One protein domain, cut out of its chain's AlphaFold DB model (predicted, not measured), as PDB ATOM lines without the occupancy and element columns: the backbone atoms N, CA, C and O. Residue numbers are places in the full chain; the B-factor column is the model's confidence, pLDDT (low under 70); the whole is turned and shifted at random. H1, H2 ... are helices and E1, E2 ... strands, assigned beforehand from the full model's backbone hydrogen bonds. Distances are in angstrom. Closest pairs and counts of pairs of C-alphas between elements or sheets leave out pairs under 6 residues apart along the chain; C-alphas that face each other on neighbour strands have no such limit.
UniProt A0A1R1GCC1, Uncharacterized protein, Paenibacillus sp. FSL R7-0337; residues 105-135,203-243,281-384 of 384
ATOM      1  N   ASP A 105     173.972 133.199 126.804       79.12
ATOM      2  CA  ASP A 105     173.869 131.755 126.585       79.12
ATOM      3  C   ASP A 105     172.696 131.459 125.640       79.12
ATOM      4  O   ASP A 105     171.531 131.613 126.012       79.12
ATOM      5  N   PHE A 106     173.003 131.104 124.392       81.19
ATOM      6  CA  PHE A 106     172.011 130.766 123.370       81.19
ATOM      7  C   PHE A 106     171.792 129.254 123.310       81.19
ATOM      8  O   PHE A 106     172.736 128.481 123.134       81.19
ATOM      9  N   ALA A 107     170.531 128.824 123.304       80.62
ATOM     10  CA  ALA A 107     170.209 127.466 122.879       80.62
ATOM     11  C   ALA A 107     170.260 127.395 121.345       80.62
ATOM     12  O   ALA A 107     169.557 128.134 120.656       80.62
ATOM     13  N   VAL A 108     171.102 126.512 120.798       82.00
ATOM     14  CA  VAL A 108     171.371 126.439 119.353       82.00
ATOM     15  C   VAL A 108     170.866 125.126 118.764       82.00
ATOM     16  O   VAL A 108     171.335 124.046 119.125       82.00
ATOM     17  N   ILE A 109     169.966 125.218 117.784       81.56
ATOM     18  CA  ILE A 109     169.532 124.088 116.955       81.56
ATOM     19  C   ILE A 109     170.134 124.256 115.563       81.56
ATOM     20  O   ILE A 109     169.870 125.233 114.870       81.56
ATOM     21  N   ARG A 110     170.937 123.291 115.119       81.62
ATOM     22  CA  ARG A 110     171.514 123.305 113.769       81.62
ATOM     23  C   ARG A 110     170.586 122.625 112.778       81.62
ATOM     24  O   ARG A 110     169.925 121.644 113.117       81.62
ATOM     25  N   GLN A 111     170.578 123.113 111.541       76.75
ATOM     26  CA  GLN A 111     169.856 122.446 110.467       76.75
ATOM     27  C   GLN A 111     170.360 121.004 110.301       76.75
ATOM     28  O   GLN A 111     171.550 120.774 110.079       76.75
ATOM     29  N   THR A 112     169.444 120.040 110.368       69.00
ATOM     30  CA  THR A 112     169.689 118.634 110.035       69.00
ATOM     31  C   THR A 112     169.140 118.315 108.646       69.00
ATOM     32  O   THR A 112     168.248 118.988 108.120       69.00
ATOM     33  N   GLU A 113     169.712 117.304 107.998       57.41
ATOM     34  CA  GLU A 113     169.299 116.903 106.657       57.41
ATOM     35  C   GLU A 113     167.821 116.462 106.648       57.41
ATOM     36  O   GLU A 113     167.402 115.639 107.457       57.41
ATOM     37  N   GLY A 114     167.014 117.043 105.752       55.34
ATOM     38  CA  GLY A 114     165.591 116.717 105.597       55.34
ATOM     39  C   GLY A 114     164.596 117.612 106.350       55.34
ATOM     40  O   GLY A 114     163.405 117.517 106.062       55.34
ATOM     41  N   GLN A 115     165.037 118.518 107.236       65.69
ATOM     42  CA  GLN A 115     164.155 119.520 107.857       65.69
ATOM     43  C   GLN A 115     164.655 120.956 107.614       65.69
ATOM     44  O   GLN A 115     165.730 121.328 108.091       65.69
ATOM     45  N   PRO A 116     163.916 121.792 106.859       72.56
ATOM     46  CA  PRO A 116     164.273 123.196 106.706       72.56
ATOM     47  C   PRO A 116     164.020 123.943 108.018       72.56
ATOM     48  O   PRO A 116     162.932 123.846 108.588       72.56
ATOM     49  N   LEU A 117     165.008 124.716 108.475       84.75
ATOM     50  CA  LEU A 117     164.780 125.682 109.547       84.75
ATOM     51  C   LEU A 117     163.839 126.780 109.043       84.75
ATOM     52  O   LEU A 117     163.915 127.210 107.888       84.75
ATOM     53  N   ALA A 118     162.939 127.220 109.913       86.31
ATOM     54  CA  ALA A 118     161.976 128.261 109.609       86.31
ATOM     55  C   ALA A 118     161.720 129.106 110.853       86.31
ATOM     56  O   ALA A 118     161.512 128.548 111.928       86.31
ATOM     57  N   LEU A 119     161.695 130.426 110.680       86.50
ATOM     58  CA  LEU A 119     161.161 131.341 111.680       86.50
ATOM     59  C   LEU A 119     159.637 131.312 111.600       86.50
ATOM     60  O   LEU A 119     159.059 131.274 110.503       86.50
ATOM     61  N   LYS A 120     158.990 131.332 112.763       85.69
ATOM     62  CA  LYS A 120     157.534 131.308 112.888       85.69
ATOM     63  C   LYS A 120     157.043 132.493 113.709       85.69
ATOM     64  O   LYS A 120     157.739 132.974 114.596       85.69
ATOM     65  N   ASP A 121     155.831 132.948 113.412       83.44
ATOM     66  CA  ASP A 121     155.129 133.894 114.273       83.44
ATOM     67  C   ASP A 121     154.528 133.206 115.512       83.44
ATOM     68  O   ASP A 121     154.547 131.979 115.647       83.44
ATOM     69  N   SER A 122     153.950 134.001 116.415       80.62
ATOM     70  CA  SER A 122     153.322 133.513 117.652       80.62
ATOM     71  C   SER A 122     152.139 132.562 117.423       80.62
ATOM     72  O   SER A 122     151.729 131.870 118.351       80.62
ATOM     73  N   ASN A 123     151.583 132.516 116.207       83.31
ATOM     74  CA  ASN A 123     150.504 131.604 115.820       83.31
ATOM     75  C   ASN A 123     151.037 130.338 115.121       83.31
ATOM     76  O   ASN A 123     150.251 129.505 114.667       83.31
ATOM     77  N   GLY A 124     152.361 130.187 115.010       81.69
ATOM     78  CA  GLY A 124     153.020 129.051 114.370       81.69
ATOM     79  C   GLY A 124     153.072 129.124 112.841       81.69
ATOM     80  O   GLY A 124     153.491 128.149 112.207       81.69
ATOM     81  N   ARG A 125     152.675 130.245 112.224       84.12
ATOM     82  CA  ARG A 125     152.790 130.439 110.772       84.12
ATOM     83  C   ARG A 125     154.244 130.733 110.417       84.12
ATOM     84  O   ARG A 125     154.899 131.541 111.062       84.12
ATOM     85  N   VAL A 126     154.736 130.087 109.362       85.62
ATOM     86  CA  VAL A 126     156.084 130.319 108.827       85.62
ATOM     87  C   VAL A 126     156.165 131.719 108.219       85.62
ATOM     88  O   VAL A 126     155.366 132.052 107.345       85.62
ATOM     89  N   VAL A 127     157.141 132.505 108.667       85.06
ATOM     90  CA  VAL A 127     157.397 133.884 108.206       85.06
ATOM     91  C   VAL A 127     158.697 133.997 107.419       85.06
ATOM     92  O   VAL A 127     158.798 134.800 106.499       85.06
ATOM     93  N   ALA A 128     159.666 133.131 107.712       85.88
ATOM     94  CA  ALA A 128     160.848 132.948 106.891       85.88
ATOM     95  C   ALA A 128     161.244 131.474 106.886       85.88
ATOM     96  O   ALA A 128     161.134 130.793 107.906       85.88
ATOM     97  N   GLN A 129     161.709 130.975 105.747       87.69
ATOM     98  CA  GLN A 129     162.128 129.587 105.601       87.69
ATOM     99  C   GLN A 129     163.449 129.495 104.857       87.69
ATOM    100  O   GLN A 129     163.653 130.127 103.822       87.69
ATOM    101  N   VAL A 130     164.327 128.646 105.376       85.56
ATOM    102  CA  VAL A 130     165.586 128.296 104.738       85.56
ATOM    103  C   VAL A 130     165.332 127.343 103.573       85.56
ATOM    104  O   VAL A 130     164.748 126.270 103.750       85.56
ATOM    105  N   LYS A 131     165.839 127.695 102.389       83.00
ATOM    106  CA  LYS A 131     165.816 126.842 101.198       83.00
ATOM    107  C   LYS A 131     167.222 126.709 100.616       83.00
ATOM    108  O   LYS A 131     167.922 127.699 100.428       83.00
ATOM    109  N   LYS A 132     167.647 125.484 100.292       75.50
ATOM    110  CA  LYS A 132     168.894 125.276  99.540       75.50
ATOM    111  C   LYS A 132     168.731 125.815  98.122       75.50
ATOM    112  O   LYS A 132     167.688 125.599  97.502       75.50
ATOM    113  N   ALA A 133     169.755 126.490  97.609       68.69
ATOM    114  CA  ALA A 133     169.789 126.908  96.219       68.69
ATOM    115  C   ALA A 133     169.625 125.680  95.308       68.69
ATOM    116  O   ALA A 133     170.465 124.781  95.285       68.69
ATOM    117  N   GLU A 134     168.536 125.636  94.543       62.41
ATOM    118  CA  GLU A 134     168.487 124.795  93.353       62.41
ATOM    119  C   GLU A 134     169.442 125.438  92.347       62.41
ATOM    120  O   GLU A 134     169.333 126.639  92.098       62.41
ATOM    121  N   SER A 135     170.393 124.668  91.809       44.59
ATOM    122  CA  SER A 135     171.363 125.126  90.808       44.59
ATOM    123  C   SER A 135     170.646 125.684  89.572       44.59
ATOM    124  O   SER A 135     170.447 124.991  88.574       44.59
ATOM    125  N   THR A 203     172.353 162.438 111.783       95.88
ATOM    126  CA  THR A 203     173.383 161.648 112.468       95.88
ATOM    127  C   THR A 203     173.268 161.866 113.972       95.88
ATOM    128  O   THR A 203     173.428 162.981 114.470       95.88
ATOM    129  N   TYR A 204     172.988 160.790 114.699       96.12
ATOM    130  CA  TYR A 204     172.868 160.779 116.149       96.12
ATOM    131  C   TYR A 204     174.192 160.347 116.764       96.12
ATOM    132  O   TYR A 204     174.610 159.209 116.588       96.12
ATOM    133  N   THR A 205     174.836 161.224 117.528       96.44
ATOM    134  CA  THR A 205     176.105 160.936 118.229       96.44
ATOM    135  C   THR A 205     175.909 160.376 119.641       96.44
ATOM    136  O   THR A 205     176.861 160.209 120.395       96.44
ATOM    137  N   SER A 206     174.662 160.102 120.032       97.00
ATOM    138  CA  SER A 206     174.297 159.527 121.327       97.00
ATOM    139  C   SER A 206     173.400 158.319 121.109       97.00
ATOM    140  O   SER A 206     172.370 158.436 120.443       97.00
ATOM    141  N   TYR A 207     173.773 157.190 121.717       96.06
ATOM    142  CA  TYR A 207     173.011 155.948 121.635       96.06
ATOM    143  C   TYR A 207     171.574 156.135 122.136       96.06
ATOM    144  O   TYR A 207     170.622 155.794 121.442       96.06
ATOM    145  N   ALA A 208     171.412 156.790 123.290       95.88
ATOM    146  CA  ALA A 208     170.102 157.083 123.867       95.88
ATOM    147  C   ALA A 208     169.217 157.930 122.935       95.88
ATOM    148  O   ALA A 208     168.030 157.644 122.786       95.88
ATOM    149  N   LYS A 209     169.785 158.944 122.262       95.31
ATOM    150  CA  LYS A 209     169.030 159.758 121.293       95.31
ATOM    151  C   LYS A 209     168.618 158.951 120.065       95.31
ATOM    152  O   LYS A 209     167.501 159.120 119.592       95.31
ATOM    153  N   LEU A 210     169.501 158.085 119.568       93.94
ATOM    154  CA  LEU A 210     169.195 157.203 118.445       93.94
ATOM    155  C   LEU A 210     168.090 156.197 118.809       93.94
ATOM    156  O   LEU A 210     167.154 156.031 118.033       93.94
ATOM    157  N   SER A 211     168.161 155.571 119.991       92.38
ATOM    158  CA  SER A 211     167.117 154.640 120.449       92.38
ATOM    159  C   SER A 211     165.773 155.342 120.604       92.38
ATOM    160  O   SER A 211     164.779 154.850 120.078       92.38
ATOM    161  N   ALA A 212     165.747 156.522 121.232       91.75
ATOM    162  CA  ALA A 212     164.520 157.300 121.387       91.75
ATOM    163  C   ALA A 212     163.911 157.702 120.033       91.75
ATOM    164  O   ALA A 212     162.700 157.615 119.852       91.75
ATOM    165  N   ALA A 213     164.741 158.101 119.060       90.12
ATOM    166  CA  ALA A 213     164.272 158.407 117.711       90.12
ATOM    167  C   ALA A 213     163.684 157.169 117.011       90.12
ATOM    168  O   ALA A 213     162.634 157.261 116.381       90.12
ATOM    169  N   ARG A 214     164.317 155.999 117.169       88.94
ATOM    170  CA  ARG A 214     163.804 154.721 116.646       88.94
ATOM    171  C   ARG A 214     162.463 154.350 117.276       88.94
ATOM    172  O   ARG A 214     161.566 153.919 116.568       88.94
ATOM    173  N   GLU A 215     162.315 154.526 118.586       87.31
ATOM    174  CA  GLU A 215     161.060 154.252 119.301       87.31
ATOM    175  C   GLU A 215     159.916 155.174 118.852       87.31
ATOM    176  O   GLU A 215     158.765 154.746 118.811       87.31
ATOM    177  N   GLN A 216     160.222 156.421 118.482       84.62
ATOM    178  CA  GLN A 216     159.233 157.382 117.981       84.62
ATOM    179  C   GLN A 216     158.792 157.106 116.540       84.62
ATOM    180  O   GLN A 216     157.635 157.345 116.208       84.62
ATOM    181  N   ALA A 217     159.696 156.615 115.694       74.88
ATOM    182  CA  ALA A 217     159.479 156.465 114.256       74.88
ATOM    183  C   ALA A 217     158.809 155.136 113.841       74.88
ATOM    184  O   ALA A 217     158.720 154.850 112.655       74.88
ATOM    185  N   GLY A 218     158.312 154.351 114.805       65.62
ATOM    186  CA  GLY A 218     157.435 153.205 114.549       65.62
ATOM    187  C   GLY A 218     158.096 152.003 113.853       65.62
ATOM    188  O   GLY A 218     159.229 152.044 113.394       65.62
ATOM    189  N   LYS A 219     157.364 150.884 113.815       69.19
ATOM    190  CA  LYS A 219     157.658 149.609 113.121       69.19
ATOM    191  C   LYS A 219     158.733 148.655 113.639       69.19
ATOM    192  O   LYS A 219     158.738 147.513 113.182       69.19
ATOM    193  N   TRP A 220     159.590 149.029 114.587       78.75
ATOM    194  CA  TRP A 220     160.575 148.095 115.160       78.75
ATOM    195  C   TRP A 220     160.374 147.889 116.661       78.75
ATOM    196  O   TRP A 220     160.576 148.806 117.459       78.75
ATOM    197  N   SER A 221     160.055 146.661 117.071       82.25
ATOM    198  CA  SER A 221     159.976 146.292 118.491       82.25
ATOM    199  C   SER A 221     161.327 145.922 119.105       82.25
ATOM    200  O   SER A 221     161.451 145.916 120.328       82.25
ATOM    201  N   PHE A 222     162.343 145.658 118.282       80.31
ATOM    202  CA  PHE A 222     163.686 145.291 118.735       80.31
ATOM    203  C   PHE A 222     164.567 146.496 118.996       80.31
ATOM    204  O   PHE A 222     164.516 147.483 118.259       80.31
ATOM    205  N   ALA A 223     165.417 146.380 120.014       89.25
ATOM    206  CA  ALA A 223     166.454 147.356 120.269       89.25
ATOM    207  C   ALA A 223     167.480 147.400 119.128       89.25
ATOM    208  O   ALA A 223     167.647 146.454 118.355       89.25
ATOM    209  N   LEU A 224     168.172 148.531 119.023       91.50
ATOM    210  CA  LEU A 224     169.376 148.629 118.201       91.50
ATOM    211  C   LEU A 224     170.488 147.781 118.840       91.50
ATOM    212  O   LEU A 224     170.402 147.502 120.039       91.50
ATOM    213  N   PRO A 225     171.553 147.400 118.103       93.31
ATOM    214  CA  PRO A 225     172.693 146.717 118.708       93.31
ATOM    215  C   PRO A 225     173.178 147.460 119.964       93.31
ATOM    216  O   PRO A 225     173.040 148.683 120.026       93.31
ATOM    217  N   PRO A 226     173.689 146.755 120.984       93.75
ATOM    218  CA  PRO A 226     173.975 147.356 122.283       93.75
ATOM    219  C   PRO A 226     175.039 148.450 122.168       93.75
ATOM    220  O   PRO A 226     175.932 148.358 121.331       93.75
ATOM    221  N   GLU A 227     175.011 149.438 123.069       94.88
ATOM    222  CA  GLU A 227     175.937 150.588 123.078       94.88
ATOM    223  C   GLU A 227     177.430 150.190 123.053       94.88
ATOM    224  O   GLU A 227     178.293 150.969 122.633       94.88
ATOM    225  N   ARG A 228     177.755 148.961 123.471       93.50
ATOM    226  CA  ARG A 228     179.107 148.408 123.455       93.50
ATOM    227  C   ARG A 228     179.137 147.002 122.860       93.50
ATOM    228  O   ARG A 228     178.383 146.131 123.281       93.50
ATOM    229  N   ILE A 229     180.095 146.764 121.964       92.88
ATOM    230  CA  ILE A 229     180.381 145.454 121.364       92.88
ATOM    231  C   ILE A 229     181.868 145.153 121.581       92.88
ATOM    232  O   ILE A 229     182.747 145.692 120.904       92.88
ATOM    233  N   GLY A 230     182.180 144.311 122.569       89.12
ATOM    234  CA  GLY A 230     183.565 144.090 122.995       89.12
ATOM    235  C   GLY A 230     184.208 145.385 123.512       89.12
ATOM    236  O   GLY A 230     183.737 145.970 124.489       89.12
ATOM    237  N   GLN A 231     185.294 145.842 122.881       91.12
ATOM    238  CA  GLN A 231     185.927 147.132 123.215       91.12
ATOM    239  C   GLN A 231     185.350 148.319 122.437       91.12
ATOM    240  O   GLN A 231     185.528 149.464 122.848       91.12
ATOM    241  N   LEU A 232     184.608 148.052 121.362       93.81
ATOM    242  CA  LEU A 232     184.029 149.081 120.511       93.81
ATOM    243  C   LEU A 232     182.834 149.730 121.211       93.81
ATOM    244  O   LEU A 232     181.967 149.036 121.751       93.81
ATOM    245  N   ARG A 233     182.775 151.061 121.176       96.19
ATOM    246  CA  ARG A 233     181.669 151.851 121.730       96.19
ATOM    247  C   ARG A 233     180.915 152.554 120.622       96.19
ATOM    248  O   ARG A 233     181.528 152.959 119.635       96.19
ATOM    249  N   PHE A 234     179.612 152.714 120.806       97.38
ATOM    250  CA  PHE A 234     178.782 153.497 119.907       97.38
ATOM    251  C   PHE A 234     179.384 154.896 119.720       97.38
ATOM    252  O   PHE A 234     179.708 155.584 120.688       97.38
ATOM    253  N   ALA A 235     179.552 155.294 118.464       97.44
ATOM    254  CA  ALA A 235     180.089 156.590 118.075       97.44
ATOM    255  C   ALA A 235     179.007 157.448 117.415       97.44
ATOM    256  O   ALA A 235     178.834 158.614 117.765       97.44
ATOM    257  N   GLU A 236     178.276 156.866 116.467       97.69
ATOM    258  CA  GLU A 236     177.189 157.540 115.768       97.69
ATOM    259  C   GLU A 236     176.231 156.541 115.123       97.69
ATOM    260  O   GLU A 236     176.573 155.380 114.909       97.69
ATOM    261  N   GLY A 237     175.031 156.992 114.777       96.81
ATOM    262  CA  GLY A 237     174.089 156.191 114.013       96.81
ATOM    263  C   GLY A 237     173.053 157.024 113.282       96.81
ATOM    264  O   GLY A 237     172.953 158.241 113.472       96.81
ATOM    265  N   ARG A 238     172.323 156.361 112.393       94.62
ATOM    266  CA  ARG A 238     171.388 156.968 111.443       94.62
ATOM    267  C   ARG A 238     170.164 156.079 111.287       94.62
ATOM    268  O   ARG A 238     170.266 154.860 111.408       94.62
ATOM    269  N   LEU A 239     169.031 156.696 110.986       90.44
ATOM    270  CA  LEU A 239     167.779 156.019 110.657       90.44
ATOM    271  C   LEU A 239     167.385 156.416 109.234       90.44
ATOM    272  O   LEU A 239     167.601 157.562 108.831       90.44
ATOM    273  N   PHE A 240     166.840 155.465 108.485       87.56
ATOM    274  CA  PHE A 240     166.442 155.631 107.093       87.56
ATOM    275  C   PHE A 240     164.965 155.271 106.939       87.56
ATOM    276  O   PHE A 240     164.524 154.231 107.432       87.56
ATOM    277  N   ALA A 241     164.222 156.153 106.269       81.75
ATOM    278  CA  ALA A 241     162.796 155.993 106.009       81.75
ATOM    279  C   ALA A 241     162.531 154.832 105.053       81.75
ATOM    280  O   ALA A 241     163.254 154.698 104.067       81.75
ATOM    281  N   GLU A 242     161.462 154.078 105.291       81.94
ATOM    282  CA  GLU A 242     160.897 153.178 104.290       81.94
ATOM    283  C   GLU A 242     160.395 153.981 103.088       81.94
ATOM    284  O   GLU A 242     159.655 154.961 103.222       81.94
ATOM    285  N   ILE A 243     160.831 153.573 101.898       82.38
ATOM    286  CA  ILE A 243     160.355 154.133 100.634       82.38
ATOM    287  C   ILE A 243     159.233 153.235 100.102       82.38
ATOM    288  O   ILE A 243     159.451 152.030  99.941       82.38
ATOM    289  N   ILE A 281     160.500 153.149 109.463       80.19
ATOM    290  CA  ILE A 281     161.945 152.921 109.285       80.19
ATOM    291  C   ILE A 281     162.182 151.614 108.512       80.19
ATOM    292  O   ILE A 281     161.831 150.536 108.993       80.19
ATOM    293  N   GLU A 282     162.877 151.684 107.371       83.00
ATOM    294  CA  GLU A 282     163.369 150.484 106.660       83.00
ATOM    295  C   GLU A 282     164.716 150.000 107.192       83.00
ATOM    296  O   GLU A 282     165.029 148.811 107.142       83.00
ATOM    297  N   ARG A 283     165.560 150.928 107.663       90.00
ATOM    298  CA  ARG A 283     166.950 150.624 107.993       90.00
ATOM    299  C   ARG A 283     167.501 151.550 109.064       90.00
ATOM    300  O   ARG A 283     167.207 152.742 109.107       90.00
ATOM    301  N   ALA A 284     168.407 151.011 109.863       92.44
ATOM    302  CA  ALA A 284     169.238 151.746 110.797       92.44
ATOM    303  C   ALA A 284     170.708 151.418 110.549       92.44
ATOM    304  O   ALA A 284     171.064 150.304 110.170       92.44
ATOM    305  N   GLU A 285     171.566 152.397 110.794       95.19
ATOM    306  CA  GLU A 285     173.013 152.237 110.808       95.19
ATOM    307  C   GLU A 285     173.539 152.603 112.196       95.19
ATOM    308  O   GLU A 285     173.161 153.636 112.754       95.19
ATOM    309  N   ALA A 286     174.426 151.774 112.739       96.06
ATOM    310  CA  ALA A 286     175.129 152.035 113.986       96.06
ATOM    311  C   ALA A 286     176.634 151.837 113.783       96.06
ATOM    312  O   ALA A 286     177.093 150.765 113.385       96.06
ATOM    313  N   VAL A 287     177.405 152.881 114.066       96.56
ATOM    314  CA  VAL A 287     178.859 152.915 113.935       96.56
ATOM    315  C   VAL A 287     179.483 152.881 115.321       96.56
ATOM    316  O   VAL A 287     179.167 153.698 116.186       96.56
ATOM    317  N   TYR A 288     180.419 151.961 115.505       96.06
ATOM    318  CA  TYR A 288     181.180 151.763 116.726       96.06
ATOM    319  C   TYR A 288     182.658 152.028 116.473       96.06
ATOM    320  O   TYR A 288     183.177 151.685 115.409       96.06
ATOM    321  N   ARG A 289     183.347 152.620 117.450       95.88
ATOM    322  CA  ARG A 289     184.775 152.943 117.354       95.88
ATOM    323  C   ARG A 289     185.531 152.571 118.629       95.88
ATOM    324  O   ARG A 289     184.976 152.608 119.727       95.88
ATOM    325  N   ASP A 290     186.804 152.231 118.459       93.00
ATOM    326  CA  ASP A 290     187.818 152.146 119.517       93.00
ATOM    327  C   ASP A 290     189.180 152.527 118.919       93.00
ATOM    328  O   ASP A 290     189.771 151.769 118.146       93.00
ATOM    329  N   GLY A 291     189.643 153.747 119.201       89.31
ATOM    330  CA  GLY A 291     190.829 154.311 118.556       89.31
ATOM    331  C   GLY A 291     190.694 154.326 117.029       89.31
ATOM    332  O   GLY A 291     189.839 155.023 116.485       89.31
ATOM    333  N   SER A 292     191.545 153.561 116.339       86.31
ATOM    334  CA  SER A 292     191.535 153.416 114.874       86.31
ATOM    335  C   SER A 292     190.560 152.359 114.350       86.31
ATOM    336  O   SER A 292     190.340 152.289 113.141       86.31
ATOM    337  N   ASN A 293     190.008 151.512 115.218       88.75
ATOM    338  CA  ASN A 293     189.095 150.452 114.806       88.75
ATOM    339  C   ASN A 293     187.686 151.019 114.639       88.75
ATOM    340  O   ASN A 293     187.202 151.750 115.506       88.75
ATOM    341  N   GLN A 294     187.018 150.646 113.549       92.38
ATOM    342  CA  GLN A 294     185.640 151.028 113.270       92.38
ATOM    343  C   GLN A 294     184.834 149.814 112.823       92.38
ATOM    344  O   GLN A 294     185.265 149.071 111.948       92.38
ATOM    345  N   LEU A 295     183.631 149.685 113.373       93.00
ATOM    346  CA  LEU A 295     182.630 148.713 112.963       93.00
ATOM    347  C   LEU A 295     181.347 149.455 112.587       93.00
ATOM    348  O   LEU A 295     180.815 150.195 113.407       93.00
ATOM    349  N   ALA A 296     180.847 149.264 111.369       94.19
ATOM    350  CA  ALA A 296     179.569 149.820 110.928       94.19
ATOM    351  C   ALA A 296     178.570 148.681 110.716       94.19
ATOM    352  O   ALA A 296     178.799 147.803 109.886       94.19
ATOM    353  N   LEU A 297     177.488 148.697 111.486       94.81
ATOM    354  CA  LEU A 297     176.405 147.724 111.420       94.81
ATOM    355  C   LEU A 297     175.203 148.343 110.719       94.81
ATOM    356  O   LEU A 297     174.830 149.477 111.021       94.81
ATOM    357  N   GLN A 298     174.585 147.581 109.822       93.81
ATOM    358  CA  GLN A 298     173.333 147.952 109.171       93.81
ATOM    359  C   GLN A 298     172.257 146.936 109.526       93.81
ATOM    360  O   GLN A 298     172.437 145.737 109.325       93.81
ATOM    361  N   ILE A 299     171.146 147.436 110.048       92.75
ATOM    362  CA  ILE A 299     169.963 146.659 110.389       92.75
ATOM    363  C   ILE A 299     168.895 147.036 109.383       92.75
ATOM    364  O   ILE A 299     168.541 148.209 109.306       92.75
ATOM    365  N   SER A 300     168.397 146.065 108.636       91.31
ATOM    366  CA  SER A 300     167.315 146.248 107.670       91.31
ATOM    367  C   SER A 300     166.052 145.566 108.176       91.31
ATOM    368  O   SER A 300     166.126 144.611 108.953       91.31
ATOM    369  N   TRP A 301     164.897 146.033 107.722       87.75
ATOM    370  CA  TRP A 301     163.594 145.482 108.063       87.75
ATOM    371  C   TRP A 301     162.715 145.417 106.821       87.75
ATOM    372  O   TRP A 301     162.591 146.396 106.092       87.75
ATOM    373  N   ASP A 302     162.088 144.263 106.610       80.38
ATOM    374  CA  ASP A 302     161.172 144.021 105.502       80.38
ATOM    375  C   ASP A 302     159.777 143.665 106.035       80.38
ATOM    376  O   ASP A 302     159.621 142.781 106.885       80.38
ATOM    377  N   ASN A 303     158.728 144.295 105.497       77.31
ATOM    378  CA  ASN A 303     157.351 143.943 105.842       77.31
ATOM    379  C   ASN A 303     156.971 142.577 105.243       77.31
ATOM    380  O   ASN A 303     156.833 142.430 104.026       77.31
ATOM    381  N   THR A 304     156.741 141.578 106.099       73.81
ATOM    382  CA  THR A 304     156.361 140.218 105.666       73.81
ATOM    383  C   THR A 304     154.857 139.961 105.669       73.81
ATOM    384  O   THR A 304     154.396 138.963 105.112       73.81
ATOM    385  N   VAL A 305     154.056 140.864 106.249       70.00
ATOM    386  CA  VAL A 305     152.589 140.731 106.269       70.00
ATOM    387  C   VAL A 305     152.021 140.794 104.855       70.00
ATOM    388  O   VAL A 305     151.118 140.026 104.521       70.00
ATOM    389  N   THR A 306     152.553 141.690 104.025       66.50
ATOM    390  CA  THR A 306     152.070 141.943 102.661       66.50
ATOM    391  C   THR A 306     152.800 141.118 101.604       66.50
ATOM    392  O   THR A 306     152.218 140.803 100.568       66.50
ATOM    393  N   THR A 307     154.053 140.731 101.859       69.31
ATOM    394  CA  THR A 307     154.905 140.020 100.891       69.31
ATOM    395  C   THR A 307     154.866 138.494 101.037       69.31
ATOM    396  O   THR A 307     155.249 137.779 100.109       69.31
ATOM    397  N   GLY A 308     154.334 137.978 102.151       72.19
ATOM    398  CA  GLY A 308     154.295 136.547 102.444       72.19
ATOM    399  C   GLY A 308     155.613 136.023 103.033       72.19
ATOM    400  O   GLY A 308     156.485 136.804 103.409       72.19
ATOM    401  N   PRO A 309     155.770 134.692 103.171       79.44
ATOM    402  CA  PRO A 309     156.948 134.120 103.812       79.44
ATOM    403  C   PRO A 309     158.212 134.340 102.976       79.44
ATOM    404  O   PRO A 309     158.270 133.974 101.798       79.44
ATOM    405  N   VAL A 310     159.257 134.857 103.617       84.75
ATOM    406  CA  VAL A 310     160.553 135.114 102.979       84.75
ATOM    407  C   VAL A 310     161.312 133.802 102.779       84.75
ATOM    408  O   VAL A 310     161.459 132.993 103.695       84.75
ATOM    409  N   GLN A 311     161.820 133.582 101.567       85.62
ATOM    410  CA  GLN A 311     162.669 132.433 101.250       85.62
ATOM    411  C   GLN A 311     164.138 132.836 101.377       85.62
ATOM    412  O   GLN A 311     164.653 133.599 100.560       85.62
ATOM    413  N   ILE A 312     164.820 132.305 102.391       86.75
ATOM    414  CA  ILE A 312     166.236 132.573 102.642       86.75
ATOM    415  C   ILE A 312     167.052 131.495 101.939       86.75
ATOM    416  O   ILE A 312     167.018 130.319 102.315       86.75
ATOM    417  N   ILE A 313     167.766 131.894 100.889       84.00
ATOM    418  CA  ILE A 313     168.540 130.971 100.063       84.00
ATOM    419  C   ILE A 313     169.904 130.702 100.706       84.00
ATOM    420  O   ILE A 313     170.677 131.629 100.959       84.00
ATOM    421  N   LEU A 314     170.197 129.418 100.927       79.38
ATOM    422  CA  LEU A 314     171.528 128.928 101.279       79.38
ATOM    423  C   LEU A 314     172.290 128.502 100.031       79.38
ATOM    424  O   LEU A 314     171.817 127.671  99.246       79.38
ATOM    425  N   SER A 315     173.491 129.041  99.895       76.69
ATOM    426  CA  SER A 315     174.483 128.634  98.909       76.69
ATOM    427  C   SER A 315     175.078 127.271  99.273       76.69
ATOM    428  O   SER A 315     174.927 126.768 100.389       76.69
ATOM    429  N   ALA A 316     175.764 126.641  98.318       72.25
ATOM    430  CA  ALA A 316     176.452 125.379  98.568       72.25
ATOM    431  C   ALA A 316     177.505 125.544  99.682       72.25
ATOM    432  O   ALA A 316     178.331 126.448  99.625       72.25
ATOM    433  N   GLY A 317     177.472 124.658 100.682       74.12
ATOM    434  CA  GLY A 317     178.378 124.692 101.835       74.12
ATOM    435  C   GLY A 317     177.891 125.536 103.016       74.12
ATOM    436  O   GLY A 317     178.453 125.409 104.100       74.12
ATOM    437  N   GLU A 318     176.834 126.336 102.851       82.88
ATOM    438  CA  GLU A 318     176.233 127.077 103.962       82.88
ATOM    439  C   GLU A 318     175.368 126.178 104.845       82.88
ATOM    440  O   GLU A 318     174.679 125.263 104.380       82.88
ATOM    441  N   THR A 319     175.396 126.471 106.139       85.31
ATOM    442  CA  THR A 319     174.522 125.877 107.149       85.31
ATOM    443  C   THR A 319     173.704 126.976 107.808       85.31
ATOM    444  O   THR A 319     174.024 128.154 107.695       85.31
ATOM    445  N   ALA A 320     172.628 126.599 108.489       88.88
ATOM    446  CA  ALA A 320     171.838 127.522 109.284       88.88
ATOM    447  C   ALA A 320     171.705 127.003 110.719       88.88
ATOM    448  O   ALA A 320     171.632 125.792 110.961       88.88
ATOM    449  N   GLU A 321     171.661 127.936 111.659       92.25
ATOM    450  CA  GLU A 321     171.469 127.718 113.083       92.25
ATOM    451  C   GLU A 321     170.241 128.514 113.539       92.25
ATOM    452  O   GLU A 321     170.108 129.694 113.230       92.25
ATOM    453  N   MET A 322     169.340 127.877 114.278       91.94
ATOM    454  CA  MET A 322     168.324 128.572 115.055       91.94
ATOM    455  C   MET A 322     168.909 128.856 116.432       91.94
ATOM    456  O   MET A 322     169.278 127.932 117.157       91.94
ATOM    457  N   TRP A 323     169.023 130.129 116.766       92.56
ATOM    458  CA  TRP A 323     169.464 130.632 118.053       92.56
ATOM    459  C   TRP A 323     168.232 131.015 118.856       92.56
ATOM    460  O   TRP A 323     167.413 131.804 118.397       92.56
ATOM    461  N   SER A 324     168.083 130.443 120.043       88.31
ATOM    462  CA  SER A 324     167.026 130.812 120.981       88.31
ATOM    463  C   SER A 324     167.647 131.531 122.168       88.31
ATOM    464  O   SER A 324     168.569 131.005 122.797       88.31
ATOM    465  N   TYR A 325     167.147 132.725 122.454       84.44
ATOM    466  CA  TYR A 325     167.526 133.508 123.623       84.44
ATOM    467  C   TYR A 325     166.274 134.103 124.235       84.44
ATOM    468  O   TYR A 325     165.498 134.775 123.552       84.44
ATOM    469  N   GLU A 326     166.063 133.787 125.511       82.44
ATOM    470  CA  GLU A 326     164.765 133.952 126.166       82.44
ATOM    471  C   GLU A 326     163.651 133.290 125.326       82.44
ATOM    472  O   GLU A 326     163.814 132.162 124.860       82.44
ATOM    473  N   ASP A 327     162.538 133.989 125.095       81.25
ATOM    474  CA  ASP A 327     161.405 133.516 124.291       81.25
ATOM    475  C   ASP A 327     161.502 133.951 122.812       81.25
ATOM    476  O   ASP A 327     160.487 134.052 122.110       81.25
ATOM    477  N   LYS A 328     162.708 134.287 122.332       86.56
ATOM    478  CA  LYS A 328     162.948 134.773 120.967       86.56
ATOM    479  C   LYS A 328     163.811 133.807 120.169       86.56
ATOM    480  O   LYS A 328     164.877 133.385 120.609       86.56
ATOM    481  N   GLU A 329     163.351 133.519 118.957       90.62
ATOM    482  CA  GLU A 329     164.081 132.746 117.957       90.62
ATOM    483  C   GLU A 329     164.719 133.686 116.927       90.62
ATOM    484  O   GLU A 329     164.070 134.591 116.392       90.62
ATOM    485  N   LEU A 330     165.994 133.444 116.628       92.69
ATOM    486  CA  LEU A 330     166.757 134.105 115.581       92.69
ATOM    487  C   LEU A 330     167.364 133.047 114.666       92.69
ATOM    488  O   LEU A 330     167.842 132.009 115.117       92.69
ATOM    489  N   LEU A 331     167.397 133.322 113.370       93.31
ATOM    490  CA  LEU A 331     168.040 132.463 112.391       93.31
ATOM    491  C   LEU A 331     169.403 133.050 112.033       93.31
ATOM    492  O   LEU A 331     169.489 134.098 111.394       93.31
ATOM    493  N   TYR A 332     170.459 132.351 112.421       93.62
ATOM    494  CA  TYR A 332     171.836 132.693 112.105       93.62
ATOM    495  C   TYR A 332     172.376 131.797 110.989       93.62
ATOM    496  O   TYR A 332     172.245 130.574 111.023       93.62
ATOM    497  N   ILE A 333     173.008 132.404 109.995       91.50
ATOM    498  CA  ILE A 333     173.715 131.714 108.919       91.50
ATOM    499  C   ILE A 333     175.170 132.177 108.976       91.50
ATOM    500  O   ILE A 333     175.439 133.330 108.634       91.50
ATOM    501  N   PRO A 334     176.114 131.332 109.424       88.62
ATOM    502  CA  PRO A 334     177.526 131.685 109.417       88.62
ATOM    503  C   PRO A 334     178.044 131.833 107.984       88.62
ATOM    504  O   PRO A 334     177.745 131.006 107.121       88.62
ATOM    505  N   GLY A 335     178.862 132.859 107.740       83.00
ATOM    506  CA  GLY A 335     179.522 133.046 106.449       83.00
ATOM    507  C   GLY A 335     180.550 131.946 106.161       83.00
ATOM    508  O   GLY A 335     181.253 131.482 107.064       83.00
ATOM    509  N   VAL A 336     180.665 131.536 104.893       72.06
ATOM    510  CA  VAL A 336     181.544 130.432 104.461       72.06
ATOM    511  C   VAL A 336     182.585 130.914 103.441       72.06
ATOM    512  O   VAL A 336     182.306 131.746 102.583       72.06
ATOM    513  N   GLY A 337     183.818 130.398 103.514       61.59
ATOM    514  CA  GLY A 337     184.927 130.804 102.622       61.59
ATOM    515  C   GLY A 337     185.534 132.161 102.998       61.59
ATOM    516  O   GLY A 337     185.145 132.706 104.016       61.59
ATOM    517  N   ALA A 338     186.488 132.708 102.234       50.94
ATOM    518  CA  ALA A 338     187.136 134.017 102.490       50.94
ATOM    519  C   ALA A 338     186.787 135.100 101.447       50.94
ATOM    520  O   ALA A 338     187.251 136.232 101.542       50.94
ATOM    521  N   GLU A 339     185.997 134.746 100.434       51.62
ATOM    522  CA  GLU A 339     185.619 135.646  99.340       51.62
ATOM    523  C   GLU A 339     184.466 136.576  99.754       51.62
ATOM    524  O   GLU A 339     183.877 136.377 100.812       51.62
ATOM    525  N   ASN A 340     184.130 137.581  98.937       50.50
ATOM    526  CA  ASN A 340     183.028 138.534  99.158       50.50
ATOM    527  C   ASN A 340     181.869 138.257  98.178       50.50
ATOM    528  O   ASN A 340     181.606 139.049  97.276       50.50
ATOM    529  N   ASN A 341     181.187 137.123  98.342       56.19
ATOM    530  CA  ASN A 341     179.985 136.756  97.588       56.19
ATOM    531  C   ASN A 341     178.784 136.656  98.550       56.19
ATOM    532  O   ASN A 341     178.954 136.552  99.759       56.19
ATOM    533  N   ALA A 342     177.545 136.637  98.048       51.03
ATOM    534  CA  ALA A 342     176.346 136.617  98.905       51.03
ATOM    535  C   ALA A 342     176.271 135.426  99.899       51.03
ATOM    536  O   ALA A 342     175.551 135.514 100.889       51.03
ATOM    537  N   GLY A 343     177.011 134.336  99.651       55.41
ATOM    538  CA  GLY A 343     177.131 133.172 100.546       55.41
ATOM    539  C   GLY A 343     178.375 133.158 101.445       55.41
ATOM    540  O   GLY A 343     178.710 132.120 102.010       55.41
ATOM    541  N   SER A 344     179.123 134.261 101.528       67.44
ATOM    542  CA  SER A 344     180.352 134.334 102.328       67.44
ATOM    543  C   SER A 344     180.273 135.276 103.524       67.44
ATOM    544  O   SER A 344     181.179 135.283 104.360       67.44
ATOM    545  N   VAL A 345     179.187 136.039 103.630       84.38
ATOM    546  CA  VAL A 345     178.895 136.903 104.772       84.38
ATOM    547  C   VAL A 345     177.967 136.189 105.740       84.38
ATOM    548  O   VAL A 345     177.018 135.511 105.338       84.38
ATOM    549  N   SER A 346     178.237 136.357 107.027       90.44
ATOM    550  CA  SER A 346     177.341 135.904 108.083       90.44
ATOM    551  C   SER A 346     176.072 136.744 108.064       90.44
ATOM    552  O   SER A 346     176.109 137.928 107.716       90.44
ATOM    553  N   ARG A 347     174.942 136.126 108.399       91.81
ATOM    554  CA  ARG A 347     173.617 136.747 108.354       91.81
ATOM    555  C   ARG A 347     172.833 136.366 109.598       91.81
ATOM    556  O   ARG A 347     172.839 135.203 109.993       91.81
ATOM    557  N   LEU A 348     172.129 137.326 110.176       93.81
ATOM    558  CA  LEU A 348     171.206 137.107 111.283       93.81
ATOM    559  C   LEU A 348     169.837 137.639 110.882       93.81
ATOM    560  O   LEU A 348     169.742 138.759 110.388       93.81
ATOM    561  N   TYR A 349     168.801 136.841 111.109       93.00
ATOM    562  CA  TYR A 349     167.409 137.178 110.836       93.00
ATOM    563  C   TYR A 349     166.573 136.973 112.091       93.00
ATOM    564  O   TYR A 349     166.782 136.007 112.825       93.00
ATOM    565  N   TRP A 350     165.589 137.832 112.312       91.38
ATOM    566  CA  TRP A 350     164.656 137.688 113.423       91.38
ATOM    567  C   TRP A 350     163.305 138.311 113.075       91.38
ATOM    568  O   TRP A 350     163.208 139.253 112.287       91.38
ATOM    569  N   TYR A 351     162.240 137.739 113.633       89.75
ATOM    570  CA  TYR A 351     160.876 138.132 113.296       89.75
ATOM    571  C   TYR A 351     160.292 139.111 114.311       89.75
ATOM    572  O   TYR A 351     160.155 138.795 115.496       89.75
ATOM    573  N   ASP A 352     159.874 140.275 113.826       87.38
ATOM    574  CA  ASP A 352     159.136 141.266 114.593       87.38
ATOM    575  C   ASP A 352     157.662 140.901 114.662       87.38
ATOM    576  O   ASP A 352     156.859 141.280 113.814       87.38
ATOM    577  N   SER A 353     157.294 140.174 115.711       84.19
ATOM    578  CA  SER A 353     155.905 139.787 115.942       84.19
ATOM    579  C   SER A 353     154.972 140.969 116.212       84.19
ATOM    580  O   SER A 353     153.768 140.823 116.025       84.19
ATOM    581  N   ALA A 354     155.487 142.107 116.692       85.50
ATOM    582  CA  ALA A 354     154.651 143.264 117.013       85.50
ATOM    583  C   ALA A 354     154.211 144.007 115.746       85.50
ATOM    584  O   ALA A 354     153.065 144.444 115.662       85.50
ATOM    585  N   TYR A 355     155.104 144.099 114.757       83.94
ATOM    586  CA  TYR A 355     154.869 144.846 113.516       83.94
ATOM    587  C   TYR A 355     154.771 143.968 112.261       83.94
ATOM    588  O   TYR A 355     154.464 144.458 111.177       83.94
ATOM    589  N   GLY A 356     154.978 142.658 112.393       84.50
ATOM    590  CA  GLY A 356     154.821 141.684 111.318       84.50
ATOM    591  C   GLY A 356     155.934 141.701 110.263       84.50
ATOM    592  O   GLY A 356     155.696 141.322 109.114       84.50
ATOM    593  N   GLY A 357     157.144 142.121 110.625       86.12
ATOM    594  CA  GLY A 357     158.281 142.217 109.705       86.12
ATOM    595  C   GLY A 357     159.422 141.260 110.013       86.12
ATOM    596  O   GLY A 357     159.515 140.704 111.105       86.12
ATOM    597  N   LEU A 358     160.301 141.071 109.036       88.50
ATOM    598  CA  LEU A 358     161.549 140.338 109.184       88.50
ATOM    599  C   LEU A 358     162.687 141.348 109.204       88.50
ATOM    600  O   LEU A 358     162.946 142.018 108.208       88.50
ATOM    601  N   ALA A 359     163.373 141.429 110.332       89.94
ATOM    602  CA  ALA A 359     164.580 142.218 110.443       89.94
ATOM    603  C   ALA A 359     165.806 141.335 110.208       89.94
ATOM    604  O   ALA A 359     165.794 140.130 110.491       89.94
ATOM    605  N   TRP A 360     166.853 141.933 109.651       92.19
ATOM    606  CA  TRP A 360     168.082 141.226 109.346       92.19
ATOM    607  C   TRP A 360     169.314 142.124 109.351       92.19
ATOM    608  O   TRP A 360     169.244 143.342 109.190       92.19
ATOM    609  N   MET A 361     170.467 141.486 109.524       93.69
ATOM    610  CA  MET A 361     171.787 142.104 109.470       93.69
ATOM    611  C   MET A 361     172.776 141.137 108.818       93.69
ATOM    612  O   MET A 361     172.628 139.917 108.932       93.69
ATOM    613  N   THR A 362     173.800 141.673 108.158       92.56
ATOM    614  CA  THR A 362     174.924 140.895 107.621       92.56
ATOM    615  C   THR A 362     176.248 141.360 108.198       92.56
ATOM    616  O   THR A 362     176.321 142.425 108.812       92.56
ATOM    617  N   ASP A 363     177.311 140.593 107.954       88.94
ATOM    618  CA  ASP A 363     178.665 141.101 108.174       88.94
ATOM    619  C   ASP A 363     178.862 142.450 107.442       88.94
ATOM    620  O   ASP A 363     178.362 142.631 106.320       88.94
ATOM    621  N   PRO A 364     179.598 143.398 108.049       86.06
ATOM    622  CA  PRO A 364     180.068 144.595 107.367       86.06
ATOM    623  C   PRO A 364     180.905 144.254 106.119       86.06
ATOM    624  O   PRO A 364     181.675 143.293 106.143       86.06
ATOM    625  N   PRO A 365     180.889 145.092 105.063       75.31
ATOM    626  CA  PRO A 365     181.624 144.820 103.819       75.31
ATOM    627  C   PRO A 365     183.135 144.578 103.982       75.31
ATOM    628  O   PRO A 365     183.744 143.892 103.167       75.31
ATOM    629  N   ASN A 366     183.740 145.158 105.025       77.81
ATOM    630  CA  ASN A 366     185.192 145.177 105.231       77.81
ATOM    631  C   ASN A 366     185.651 144.382 106.462       77.81
ATOM    632  O   ASN A 366     186.844 144.353 106.758       77.81
ATOM    633  N   GLN A 367     184.728 143.785 107.218       82.81
ATOM    634  CA  GLN A 367     185.054 143.118 108.474       82.81
ATOM    635  C   GLN A 367     184.041 142.018 108.761       82.81
ATOM    636  O   GLN A 367     182.847 142.281 108.815       82.81
ATOM    637  N   ARG A 368     184.527 140.806 109.035       86.62
ATOM    638  CA  ARG A 368     183.683 139.743 109.585       86.62
ATOM    639  C   ARG A 368     183.558 139.876 111.085       86.62
ATOM    640  O   ARG A 368     184.556 140.111 111.770       86.62
ATOM    641  N   LEU A 369     182.344 139.690 111.577       90.00
ATOM    642  CA  LEU A 369     182.090 139.611 113.003       90.00
ATOM    643  C   LEU A 369     182.459 138.222 113.522       90.00
ATOM    644  O   LEU A 369     182.247 137.207 112.854       90.00
ATOM    645  N   THR A 370     183.013 138.167 114.730       90.12
ATOM    646  CA  THR A 370     183.176 136.889 115.425       90.12
ATOM    647  C   THR A 370     181.820 136.381 115.906       90.12
ATOM    648  O   THR A 370     180.854 137.142 116.027       90.12
ATOM    649  N   ARG A 371     181.738 135.085 116.216       89.44
ATOM    650  CA  ARG A 371     180.514 134.495 116.766       89.44
ATOM    651  C   ARG A 371     180.084 135.200 118.056       89.44
ATOM    652  O   ARG A 371     178.916 135.529 118.202       89.44
ATOM    653  N   GLU A 372     181.032 135.515 118.932       90.88
ATOM    654  CA  GLU A 372     180.768 136.197 120.204       90.88
ATOM    655  C   GLU A 372     180.220 137.615 119.987       90.88
ATOM    656  O   GLU A 372     179.391 138.093 120.764       90.88
ATOM    657  N   GLN A 373     180.664 138.304 118.928       92.88
ATOM    658  CA  GLN A 373     180.109 139.606 118.553       92.88
ATOM    659  C   GLN A 373     178.667 139.465 118.062       92.88
ATOM    660  O   GLN A 373     177.817 140.237 118.497       92.88
ATOM    661  N   TRP A 374     178.378 138.466 117.222       93.56
ATOM    662  CA  TRP A 374     177.009 138.160 116.792       93.56
ATOM    663  C   TRP A 374     176.091 137.840 117.970       93.56
ATOM    664  O   TRP A 374     175.004 138.400 118.050       93.56
ATOM    665  N   GLU A 375     176.534 136.995 118.899       92.81
ATOM    666  CA  GLU A 375     175.772 136.625 120.097       92.81
ATOM    667  C   GLU A 375     175.529 137.847 121.000       92.81
ATOM    668  O   GLU A 375     174.405 138.073 121.446       92.81
ATOM    669  N   THR A 376     176.542 138.701 121.200       92.62
ATOM    670  CA  THR A 376     176.401 139.958 121.960       92.62
ATOM    671  C   THR A 376     175.388 140.902 121.313       92.62
ATOM    672  O   THR A 376     174.542 141.469 122.005       92.62
ATOM    673  N   ILE A 377     175.461 141.078 119.988       93.56
ATOM    674  CA  ILE A 377     174.527 141.938 119.258       93.56
ATOM    675  C   ILE A 377     173.114 141.363 119.331       93.56
ATOM    676  O   ILE A 377     172.193 142.080 119.708       93.56
ATOM    677  N   ALA A 378     172.957 140.072 119.034       92.44
ATOM    678  CA  ALA A 378     171.678 139.380 119.080       92.44
ATOM    679  C   ALA A 378     171.009 139.545 120.450       92.44
ATOM    680  O   ALA A 378     169.861 139.975 120.507       92.44
ATOM    681  N   ALA A 379     171.739 139.290 121.540       90.25
ATOM    682  CA  ALA A 379     171.220 139.434 122.898       90.25
ATOM    683  C   ALA A 379     170.800 140.879 123.206       90.25
ATOM    684  O   ALA A 379     169.694 141.101 123.688       90.25
ATOM    685  N   GLY A 380     171.636 141.867 122.868       89.12
ATOM    686  CA  GLY A 380     171.316 143.276 123.113       89.12
ATOM    687  C   GLY A 380     170.109 143.788 122.321       89.12
ATOM    688  O   GLY A 380     169.418 144.683 122.788       89.12
ATOM    689  N   MET A 381     169.827 143.212 121.148       88.12
ATOM    690  CA  MET A 381     168.679 143.603 120.320       88.12
ATOM    691  C   MET A 381     167.354 142.988 120.788       88.12
ATOM    692  O   MET A 381     166.292 143.578 120.566       88.12
ATOM    693  N   VAL A 382     167.400 141.803 121.403       81.81
ATOM    694  CA  VAL A 382     166.200 141.096 121.883       81.81
ATOM    695  C   VAL A 382     165.887 141.345 123.361       81.81
ATOM    696  O   VAL A 382     164.747 141.113 123.763       81.81
ATOM    697  N   GLN A 383     166.852 141.838 124.146       69.31
ATOM    698  CA  GLN A 383     166.637 142.281 125.528       69.31
ATOM    699  C   GLN A 383     165.700 143.498 125.575       69.31
ATOM    700  O   GLN A 383     165.790 144.403 124.743       69.31
ATOM    701  N   ARG A 384     164.781 143.494 126.547       54.09
ATOM    702  CA  ARG A 384     163.804 144.566 126.793       54.09
ATOM    703  C   ARG A 384     164.278 145.574 127.822       54.09
ATOM    704  O   ARG A 384     164.795 145.130 128.871       54.09
TER     705      ARG A 384
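What this domain is: This is residues 105 to 135, 203 to 243 and 281 to 384 of the 384 residues of an uncharacterized protein of Paenibacillus sp. FSL R7-0337 (UniProt A0A1R1GCC1). A long, twisted wall of eight strands curls at one part round the C-terminal helix H3, while H1 covers the E4 and E5 end on the same face as H3. A small sheet, E2, E3 and E7, packs on the other face near E9, E10 and E11, and the two sheets make a sandwich that is only partly face to face, its strands crossed at 46 degrees. The printed part has 176 residues, with eleven named strands and three named helices in the order E1 E2 E3 H1 E4 E5 E6 H2 E7 E8 E9 E10 E11 H3. The large sheet runs E1, E8, E9, E10, E11, E6, E5, E4, all antiparallel; the small one runs E2, E3, E7 and is mixed. The class is mixed, helices and strands, and the whole is compact, with a radius of gyration of the C-alphas of 15.9 A and spans of 47 by 36 by 33 A.

Where its parts are: Find C-alpha 107 at (170.209, 127.466, 122.879), where E1 begins and runs to residue 110. Next come E2, residues 118 to 120, and E3, residues 126 to 132, 16.6 A long. Past the first cut, look for H1 at residues 207 to 216, 14.3 A long, and E4 at residues 232 to 241, 26.6 A long, which bends by 57 degrees at residue 235. Past the second cut, E5 starts at C-alpha 281, at (161.945, 152.921, 109.285), and runs 27.8 A to residue 290; E6, residues 293 to 303, is the longest strand at 33.6 A. H2, residues 304 to 307, follows at once, then E7, residues 310 to 314, E8, residues 321 to 325, and E9, residues 328 to 333. E10, residues 347 to 352, and E11, residues 357 to 362, lead to H3, residues 371 to 382, 16.6 A long, which ends at C-alpha 382, at (166.200, 141.096, 121.883).

How they stand to each other: Start at the edge strand E1 of the large sheet: N 109 and O 322 of E8 are 2.9 A apart, within hydrogen-bond range. From E8 the meander E8 E9 E10 E11, each strand the antiparallel neighbour of the one before, goes on with N 323 and O 330 at 2.8 A, N 331 and O 349 at 2.8 A, and N 350 and O 359 at 2.9 A. Beyond E11, look at N 300 and O 360 for E6, 2.9 A, then at N 288 and O 295 for the hairpin of E5 and E6, 2.8 A, and at N 238 and O 285 for the edge strand E4, 2.9 A. H1 is on this sheet at a height of 9.4 A, over E5 and E4 and along the strands, at 4 degrees to E5 on the local plane; its closest C-alphas to E4 are those of Tyr 207 and Phe 234, 6.5 A. The sheet curls round H3, whose closest C-alphas to E8 are those of Ala 379 and Tyr 325, 7.0 A. In the small sheet, the hairpin of E2 and E3 has N 119 and O 128 at 2.9 A, and the parallel strands E3 and E7 have N 312 and O 129 at 2.9 A. Between the sheets, the closest C-alphas of E2 and E9 are those of Leu 119 and Leu 331, 7.0 A. H2 only grazes the large sheet, and only just the small one, with 5 pairs of C-alphas within 10 A. In H1 and H3 every O i to N i+4 pair is within hydrogen-bond range; H2 is too short for such a pair.

The domain as a whole: The two C-alphas farthest apart are those of Gly 114 and Thr 205, 47.2 A. Residues 136 to 202 are cut out, with 42.5 A between C-alphas 135 and 203, and so are residues 244 to 280, with 8.9 A between C-alphas 243 and 281. The links from H1 to E4 and from E9 to E10 are long. The mean pLDDT of the printed part is 84.3; among the residues under 70 are 112 to 115 and 337 to 344.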